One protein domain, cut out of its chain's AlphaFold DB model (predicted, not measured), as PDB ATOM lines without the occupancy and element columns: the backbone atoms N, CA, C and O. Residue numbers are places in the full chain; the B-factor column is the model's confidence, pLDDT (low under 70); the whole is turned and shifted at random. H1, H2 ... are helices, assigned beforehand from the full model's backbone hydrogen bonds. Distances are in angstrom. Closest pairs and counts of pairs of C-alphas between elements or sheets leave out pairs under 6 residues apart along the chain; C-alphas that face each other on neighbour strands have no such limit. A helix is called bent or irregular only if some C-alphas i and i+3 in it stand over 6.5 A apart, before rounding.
ATOM      1  N   THR A  64     -34.091 -20.639   8.453       71.06
ATOM      2  CA  THR A  64     -34.083 -22.095   8.252       71.06
ATOM      3  C   THR A  64     -32.736 -22.622   7.742       71.06
ATOM      4  O   THR A  64     -32.285 -23.671   8.198       71.06
ATOM      5  N   ASP A  65     -32.065 -21.881   6.860       74.50
ATOM      6  CA  ASP A  65     -30.755 -22.236   6.295       74.50
ATOM      7  C   ASP A  65     -29.666 -22.167   7.377       74.50
ATOM      8  O   ASP A  65     -28.747 -22.988   7.430       74.50
ATOM      9  N   ASP A  66     -29.808 -21.220   8.306       74.50
ATOM     10  CA  ASP A  66     -28.926 -21.056   9.461       74.50
ATOM     11  C   ASP A  66     -29.018 -22.256  10.407       74.50
ATOM     12  O   ASP A  66     -27.992 -22.783  10.844       74.50
ATOM     13  N   LEU A  67     -30.239 -22.722  10.682       75.38
ATOM     14  CA  LEU A  67     -30.476 -23.900  11.515       75.38
ATOM     15  C   LEU A  67     -29.931 -25.178  10.875       75.38
ATOM     16  O   LEU A  67     -29.318 -25.985  11.569       75.38
ATOM     17  N   GLN A  68     -30.103 -25.344   9.563       77.25
ATOM     18  CA  GLN A  68     -29.591 -26.511   8.847       77.25
ATOM     19  C   GLN A  68     -28.053 -26.528   8.801       77.25
ATOM     20  O   GLN A  68     -27.430 -27.585   8.922       77.25
ATOM     21  N   CYS A  69     -27.426 -25.356   8.665       73.50
ATOM     22  CA  CYS A  69     -25.973 -25.221   8.723       73.50
ATOM     23  C   CYS A  69     -25.434 -25.546  10.126       73.50
ATOM     24  O   CYS A  69     -24.462 -26.293  10.253       73.50
ATOM     25  N   LEU A  70     -26.113 -25.082  11.180       74.00
ATOM     26  CA  LEU A  70     -25.780 -25.430  12.562       74.00
ATOM     27  C   LEU A  70     -25.917 -26.937  12.826       74.00
ATOM     28  O   LEU A  70     -25.017 -27.538  13.409       74.00
ATOM     29  N   GLU A  71     -27.015 -27.554  12.385       76.75
ATOM     30  CA  GLU A  71     -27.238 -29.002  12.500       76.75
ATOM     31  C   GLU A  71     -26.118 -29.785  11.799       76.75
ATOM     32  O   GLU A  71     -25.474 -30.640  12.405       76.75
ATOM     33  N   THR A  72     -25.784 -29.386  10.570       78.75
ATOM     34  CA  THR A  72     -24.684 -29.981   9.799       78.75
ATOM     35  C   THR A  72     -23.328 -29.810  10.496       78.75
ATOM     36  O   THR A  72     -22.507 -30.729  10.482       78.75
ATOM     37  N   GLY A  73     -23.067 -28.648  11.101       72.88
ATOM     38  CA  GLY A  73     -21.836 -28.381  11.848       72.88
ATOM     39  C   GLY A  73     -21.708 -29.259  13.094       72.88
ATOM     40  O   GLY A  73     -20.647 -29.830  13.343       72.88
ATOM     41  N   ILE A  74     -22.807 -29.437  13.831       76.62
ATOM     42  CA  ILE A  74     -22.875 -30.312  15.009       76.62
ATOM     43  C   ILE A  74     -22.624 -31.773  14.626       76.62
ATOM     44  O   ILE A  74     -21.838 -32.443  15.297       76.62
ATOM     45  N   ASP A  75     -23.239 -32.255  13.547       73.94
ATOM     46  CA  ASP A  75     -23.085 -33.643  13.095       73.94
ATOM     47  C   ASP A  75     -21.660 -33.957  12.626       73.94
ATOM     48  O   ASP A  75     -21.165 -35.073  12.794       73.94
ATOM     49  N   ARG A  76     -20.965 -32.961  12.067       73.44
ATOM     50  CA  ARG A  76     -19.557 -33.080  11.658       73.44
ATOM     51  C   ARG A  76     -18.580 -32.973  12.827       73.44
ATOM     52  O   ARG A  76     -17.400 -33.304  12.668       73.44
ATOM     53  N   TYR A  77     -19.034 -32.526  13.995       70.88
ATOM     54  CA  TYR A  77     -18.172 -32.307  15.144       70.88
ATOM     55  C   TYR A  77     -17.822 -33.634  15.829       70.88
ATOM     56  O   TYR A  77     -18.608 -34.217  16.568       70.88
ATOM     57  N   THR A  78     -16.605 -34.124  15.607       67.50
ATOM     58  CA  THR A  78     -16.165 -35.444  16.106       67.50
ATOM     59  C   THR A  78     -15.650 -35.426  17.547       67.50
ATOM     60  O   THR A  78     -15.499 -36.481  18.164       67.50
ATOM     61  N   VAL A  90     -23.190 -19.482  32.374       87.94
ATOM     62  CA  VAL A  90     -24.278 -19.091  33.282       87.94
ATOM     63  C   VAL A  90     -25.364 -20.171  33.285       87.94
ATOM     64  O   VAL A  90     -25.741 -20.680  32.229       87.94
ATOM     65  N   GLY A  91     -25.927 -20.490  34.457       86.62
ATOM     66  CA  GLY A  91     -26.876 -21.602  34.623       86.62
ATOM     67  C   GLY A  91     -28.052 -21.591  33.636       86.62
ATOM     68  O   GLY A  91     -28.388 -22.630  33.076       86.62
ATOM     69  N   LYS A  92     -28.619 -20.415  33.329       90.19
ATOM     70  CA  LYS A  92     -29.694 -20.280  32.325       90.19
ATOM     71  C   LYS A  92     -29.257 -20.695  30.914       90.19
ATOM     72  O   LYS A  92     -30.041 -21.294  30.185       90.19
ATOM     73  N   VAL A  93     -28.019 -20.383  30.531       87.62
ATOM     74  CA  VAL A  93     -27.447 -20.760  29.230       87.62
ATOM     75  C   VAL A  93     -27.174 -22.261  29.199       87.62
ATOM     76  O   VAL A  93     -27.533 -22.922  28.228       87.62
ATOM     77  N   LYS A  94     -26.641 -22.818  30.294       88.88
ATOM     78  CA  LYS A  94     -26.428 -24.263  30.437       88.88
ATOM     79  C   LYS A  94     -27.727 -25.049  30.234       88.88
ATOM     80  O   LYS A  94     -27.733 -25.993  29.457       88.88
ATOM     81  N   VAL A  95     -28.823 -24.638  30.882       90.25
ATOM     82  CA  VAL A  95     -30.132 -25.308  30.748       90.25
ATOM     83  C   VAL A  95     -30.597 -25.338  29.290       90.25
ATOM     84  O   VAL A  95     -31.019 -26.386  28.812       90.25
ATOM     85  N   LYS A  96     -30.468 -24.222  28.562       90.81
ATOM     86  CA  LYS A  96     -30.830 -24.172  27.136       90.81
ATOM     87  C   LYS A  96     -29.941 -25.067  26.272       90.81
ATOM     88  O   LYS A  96     -30.452 -25.755  25.396       90.81
ATOM     89  N   LEU A  97     -28.629 -25.072  26.512       89.75
ATOM     90  CA  LEU A  97     -27.697 -25.933  25.778       89.75
ATOM     91  C   LEU A  97     -27.988 -27.419  26.019       89.75
ATOM     92  O   LEU A  97     -27.987 -28.197  25.067       89.75
ATOM     93  N   ASP A  98     -28.283 -27.804  27.263       88.00
ATOM     94  CA  ASP A  98     -28.651 -29.181  27.603       88.00
ATOM     95  C   ASP A  98     -29.977 -29.591  26.940       88.00
ATOM     96  O   ASP A  98     -30.076 -30.704  26.421       88.00
ATOM     97  N   GLU A  99     -30.976 -28.700  26.897       90.88
ATOM     98  CA  GLU A  99     -32.243 -28.961  26.200       90.88
ATOM     99  C   GLU A  99     -32.021 -29.177  24.697       90.88
ATOM    100  O   GLU A  99     -32.475 -30.181  24.143       90.88
ATOM    101  N   LEU A 100     -31.295 -28.269  24.035       89.50
ATOM    102  CA  LEU A 100     -30.993 -28.374  22.605       89.50
ATOM    103  C   LEU A 100     -30.238 -29.667  22.294       89.50
ATOM    104  O   LEU A 100     -30.609 -30.403  21.378       89.50
ATOM    105  N   LYS A 101     -29.234 -29.993  23.112       87.56
ATOM    106  CA  LYS A 101     -28.504 -31.250  22.997       87.56
ATOM    107  C   LYS A 101     -29.441 -32.451  23.131       87.56
ATOM    108  O   LYS A 101     -29.401 -33.341  22.283       87.56
ATOM    109  N   PHE A 102     -30.280 -32.492  24.163       88.62
ATOM    110  CA  PHE A 102     -31.193 -33.615  24.389       88.62
ATOM    111  C   PHE A 102     -32.161 -33.804  23.213       88.62
ATOM    112  O   PHE A 102     -32.391 -34.930  22.769       88.62
ATOM    113  N   ARG A 103     -32.677 -32.703  22.656       89.25
ATOM    114  CA  ARG A 103     -33.600 -32.733  21.512       89.25
ATOM    115  C   ARG A 103     -32.923 -33.152  20.209       89.25
ATOM    116  O   ARG A 103     -33.556 -33.842  19.418       89.25
ATOM    117  N   SER A 104     -31.651 -32.801  20.020       84.94
ATOM    118  CA  SER A 104     -30.883 -33.157  18.817       84.94
ATOM    119  C   SER A 104     -30.568 -34.652  18.689       84.94
ATOM    120  O   SER A 104     -30.170 -35.098  17.622       84.94
ATOM    121  N   ARG A 105     -30.709 -35.443  19.768       87.19
ATOM    122  CA  ARG A 105     -30.339 -36.875  19.820       87.19
ATOM    123  C   ARG A 105     -28.883 -37.178  19.425       87.19
ATOM    124  O   ARG A 105     -28.545 -38.340  19.210       87.19
ATOM    125  N   ASN A 106     -28.012 -36.171  19.380       81.81
ATOM    126  CA  ASN A 106     -26.604 -36.373  19.071       81.81
ATOM    127  C   ASN A 106     -25.856 -37.084  20.211       81.81
ATOM    128  O   ASN A 106     -26.225 -37.024  21.392       81.81
ATOM    129  N   THR A 107     -24.752 -37.733  19.858       85.69
ATOM    130  CA  THR A 107     -23.920 -38.507  20.790       85.69
ATOM    131  C   THR A 107     -22.758 -37.701  21.380       85.69
ATOM    132  O   THR A 107     -22.128 -38.145  22.339       85.69
ATOM    133  N   ILE A 108     -22.487 -36.497  20.866       86.06
ATOM    134  CA  ILE A 108     -21.322 -35.682  21.250       86.06
ATOM    135  C   ILE A 108     -21.460 -35.111  22.666       86.06
ATOM    136  O   ILE A 108     -22.535 -34.692  23.069       86.06
ATOM    137  N   GLY A 109     -20.394 -35.053  23.466       84.50
ATOM    138  CA  GLY A 109     -20.484 -34.532  24.843       84.50
ATOM    139  C   GLY A 109     -20.959 -33.068  24.914       84.50
ATOM    140  O   GLY A 109     -20.735 -32.303  23.981       84.50
ATOM    141  N   CYS A 110     -21.552 -32.631  26.040       84.50
ATOM    142  CA  CYS A 110     -22.041 -31.244  26.199       84.50
ATOM    143  C   CYS A 110     -20.963 -30.193  25.895       84.50
ATOM    144  O   CYS A 110     -21.259 -29.154  25.313       84.50
ATOM    145  N   ARG A 111     -19.698 -30.471  26.246       82.81
ATOM    146  CA  ARG A 111     -18.575 -29.580  25.925       82.81
ATOM    147  C   ARG A 111     -18.367 -29.451  24.417       82.81
ATOM    148  O   ARG A 111     -18.218 -28.340  23.928       82.81
ATOM    149  N   ALA A 112     -18.383 -30.568  23.694       85.50
ATOM    150  CA  ALA A 112     -18.216 -30.599  22.244       85.50
ATOM    151  C   ALA A 112     -19.387 -29.898  21.539       85.50
ATOM    152  O   ALA A 112     -19.167 -29.024  20.713       85.50
ATOM    153  N   PHE A 113     -20.620 -30.178  21.970       88.25
ATOM    154  CA  PHE A 113     -21.819 -29.484  21.493       88.25
ATOM    155  C   PHE A 113     -21.738 -27.965  21.680       88.25
ATOM    156  O   PHE A 113     -22.051 -27.202  20.772       88.25
ATOM    157  N   THR A 114     -21.281 -27.523  22.854       87.69
ATOM    158  CA  THR A 114     -21.119 -26.091  23.143       87.69
ATOM    159  C   THR A 114     -20.082 -25.444  22.224       87.69
ATOM    160  O   THR A 114     -20.312 -24.336  21.755       87.69
ATOM    161  N   ASN A 115     -18.964 -26.128  21.948       87.44
ATOM    162  CA  ASN A 115     -17.945 -25.607  21.036       87.44
ATOM    163  C   ASN A 115     -18.465 -25.534  19.600       87.44
ATOM    164  O   ASN A 115     -18.345 -24.479  18.998       87.44
ATOM    165  N   ALA A 116     -19.138 -26.574  19.102       87.56
ATOM    166  CA  ALA A 116     -19.738 -26.557  17.766       87.56
ATOM    167  C   ALA A 116     -20.720 -25.382  17.581       87.56
ATOM    168  O   ALA A 116     -20.688 -24.684  16.572       87.56
ATOM    169  N   ALA A 117     -21.563 -25.116  18.586       88.56
ATOM    170  CA  ALA A 117     -22.484 -23.981  18.549       88.56
ATOM    171  C   ALA A 117     -21.756 -22.623  18.554       88.56
ATOM    172  O   ALA A 117     -22.186 -21.691  17.876       88.56
ATOM    173  N   LEU A 118     -20.665 -22.498  19.316       88.75
ATOM    174  CA  LEU A 118     -19.847 -21.283  19.351       88.75
ATOM    175  C   LEU A 118     -19.081 -21.069  18.043       88.75
ATOM    176  O   LEU A 118     -19.083 -19.952  17.536       88.75
ATOM    177  N   GLU A 119     -18.468 -22.120  17.500       88.38
ATOM    178  CA  GLU A 119     -17.772 -22.095  16.210       88.38
ATOM    179  C   GLU A 119     -18.719 -21.613  15.111       88.38
ATOM    180  O   GLU A 119     -18.402 -20.642  14.432       88.38
ATOM    181  N   PHE A 120     -19.936 -22.163  15.038       88.94
ATOM    182  CA  PHE A 120     -20.954 -21.704  14.089       88.94
ATOM    183  C   PHE A 120     -21.261 -20.203  14.215       88.94
ATOM    184  O   PHE A 120     -21.305 -19.483  13.217       88.94
ATOM    185  N   VAL A 121     -21.476 -19.706  15.439       89.62
ATOM    186  CA  VAL A 121     -21.788 -18.285  15.659       89.62
ATOM    187  C   VAL A 121     -20.613 -17.394  15.253       89.62
ATOM    188  O   VAL A 121     -20.831 -16.337  14.660       89.62
ATOM    189  N   LEU A 122     -19.383 -17.800  15.565       88.88
ATOM    190  CA  LEU A 122     -18.185 -17.031  15.240       88.88
ATOM    191  C   LEU A 122     -17.883 -17.042  13.740       88.88
ATOM    192  O   LEU A 122     -17.582 -15.986  13.193       88.88
ATOM    193  N   GLU A 123     -18.015 -18.184  13.067       88.62
ATOM    194  CA  GLU A 123     -17.835 -18.279  11.614       88.62
ATOM    195  C   GLU A 123     -18.872 -17.443  10.863       88.62
ATOM    196  O   GLU A 123     -18.547 -16.766   9.890       88.62
ATOM    197  N   LYS A 124     -20.127 -17.460  11.324       89.31
ATOM    198  CA  LYS A 124     -21.228 -16.809  10.613       89.31
ATOM    199  C   LYS A 124     -21.375 -15.322  10.919       89.31
ATOM    200  O   LYS A 124     -21.690 -14.542  10.023       89.31
ATOM    201  N   TYR A 125     -21.178 -14.925  12.175       90.69
ATOM    202  CA  TYR A 125     -21.457 -13.563  12.648       90.69
ATOM    203  C   TYR A 125     -20.231 -12.863  13.251       90.69
ATOM    204  O   TYR A 125     -20.364 -11.746  13.752       90.69
ATOM    205  N   GLY A 126     -19.041 -13.471  13.219       89.12
ATOM    206  CA  GLY A 126     -17.828 -12.927  13.842       89.12
ATOM    207  C   GLY A 126     -17.479 -11.513  13.375       89.12
ATOM    208  O   GLY A 126     -17.300 -10.615  14.201       89.12
ATOM    209  N   ASP A 127     -17.470 -11.282  12.062       88.94
ATOM    210  CA  ASP A 127     -17.159  -9.967  11.485       88.94
ATOM    211  C   ASP A 127     -18.193  -8.902  11.870       88.94
ATOM    212  O   ASP A 127     -17.852  -7.752  12.169       88.94
ATOM    213  N   GLU A 128     -19.471  -9.281  11.908       88.94
ATOM    214  CA  GLU A 128     -20.551  -8.388  12.315       88.94
ATOM    215  C   GLU A 128     -20.467  -8.037  13.802       88.94
ATOM    216  O   GLU A 128     -20.587  -6.861  14.157       88.94
ATOM    217  N   LEU A 129     -20.193  -9.025  14.659       87.38
ATOM    218  CA  LEU A 129     -19.953  -8.816  16.085       87.38
ATOM    219  C   LEU A 129     -18.818  -7.810  16.292       87.38
ATOM    220  O   LEU A 129     -18.998  -6.819  17.001       87.38
ATOM    221  N   VAL A 130     -17.679  -7.999  15.618       87.50
ATOM    222  CA  VAL A 130     -16.535  -7.077  15.700       87.50
ATOM    223  C   VAL A 130     -16.916  -5.670  15.230       87.50
ATOM    224  O   VAL A 130     -16.572  -4.684  15.891       87.50
ATOM    225  N   ARG A 131     -17.654  -5.551  14.122       86.44
ATOM    226  CA  ARG A 131     -18.126  -4.261  13.595       86.44
ATOM    227  C   ARG A 131     -19.042  -3.532  14.583       86.44
ATOM    228  O   ARG A 131     -18.884  -2.324  14.754       86.44
ATOM    229  N   MET A 132     -19.944  -4.237  15.268       83.44
ATOM    230  CA  MET A 132     -20.818  -3.642  16.291       83.44
ATOM    231  C   MET A 132     -20.032  -3.053  17.469       83.44
ATOM    232  O   MET A 132     -20.401  -1.994  17.972       83.44
ATOM    233  N   PHE A 133     -18.936  -3.691  17.889       79.75
ATOM    234  CA  PHE A 133     -18.108  -3.179  18.990       79.75
ATOM    235  C   PHE A 133     -17.194  -2.024  18.581       79.75
ATOM    236  O   PHE A 133     -16.933  -1.150  19.401       79.75
ATOM    237  N   LYS A 134     -16.731  -1.992  17.326       74.00
ATOM    238  CA  LYS A 134     -15.906  -0.892  16.792       74.00
ATOM    239  C   LYS A 134     -16.699   0.377  16.465       74.00
ATOM    240  O   LYS A 134     -16.095   1.411  16.213       74.00
ATOM    241  N   SER A 135     -18.028   0.295  16.438       59.34
ATOM    242  CA  SER A 135     -18.916   1.416  16.095       59.34
ATOM    243  C   SER A 135     -19.398   2.206  17.325       59.34
ATOM    244  O   SER A 135     -20.400   2.915  17.239       59.34
ATOM    245  N   LYS A 136     -18.723   2.055  18.469       50.94
ATOM    246  CA  LYS A 136     -18.987   2.745  19.739       50.94
ATOM    247  C   LYS A 136     -17.780   3.575  20.144       50.94
ATOM    248  O   LYS A 136     -18.016   4.652  20.728       50.94
TER     249      LYS A 136
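This is residues 64 to 78 and 90 to 136 of the 136 residues of an uncharacterized protein of Prevotella mizrahii (UniProt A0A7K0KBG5). A long, sharply bent helix, H3, makes the longest axis of a loose three-helix model. Its first arm, H3a, is the part on which the other two helices pack: H1 crosses it at a steep tilt, and H2 meets its first residues about perpendicular. The second arm, H3b, turns off from H3a and touches no helix, and residues 130 to 136 stick out at the far end. The printed part has 62 residues with three named helices, in the order H1, H2, H3, and no named strand; the class is all helix. The whole is loose, with a radius of gyration of the C-alphas of 13.2 A, and the C-alphas span 40 by 27 by 21 A.

H1 holds residues 64 to 76, 18.5 A from first to last C-alpha, and begins with C-alpha 64 at (-34.083, -22.095, 8.252). After the cut, H2 holds residues 91 to 104 and is 20.0 A long; C-alpha 91 is at (-26.876, -21.602, 34.623). H3, residues 110 to 134, was assigned as one helix by its hydrogen bonds but is bent: C-alphas 124 and 127 are 8.0 A apart, against about 5 A in a regular helix. Its arm H3a holds residues 110 to 124 and is 21.3 A long. Its arm H3b holds residues 127 to 134, is 10.6 A long, and ends with C-alpha 134 at (-15.906, -0.892, 16.792). Residues 125 and 126 belong to neither arm.

H1 touches H3a with residues 70 to 74 alone; the closest C-alphas are those of Ile 74 and Ala 116, 5.6 A apart. The two run opposite ways at a steep tilt of 47 degrees. H2 touches H3a through its residues 97 to 101 and residues 110 to 114 of H3a alone, and the closest C-alphas, those of Asp 98 and Cys 110, are 7.1 A apart. H2 and H3a are about perpendicular, at 87 degrees. H1 and H2 are only just apart, with their closest C-alphas 8.4 A from each other. H3a and H3b are about perpendicular, at 77 degrees. H3b is apart from both H1 and H2. In H1, H2, H3a and H3b every O i to N i+4 pair is within hydrogen-bond range.

The two C-alphas farthest apart are those of Thr 107 and Lys 136, at 41.6 A. Residues 79 to 89 are not printed, and C-alphas 78 and 90 are 25.1 A apart across this cut, which lies in the link from H1 to H2. The link from H2 to H3 is tight, with 5 residues. Residues 130 to 136, of which 130 to 134 belong to H3, stand free, and Lys 136 is the chain's last residue. The mean pLDDT of the printed part is 83.0; residue 78 and residues 135 to 136 are under 70.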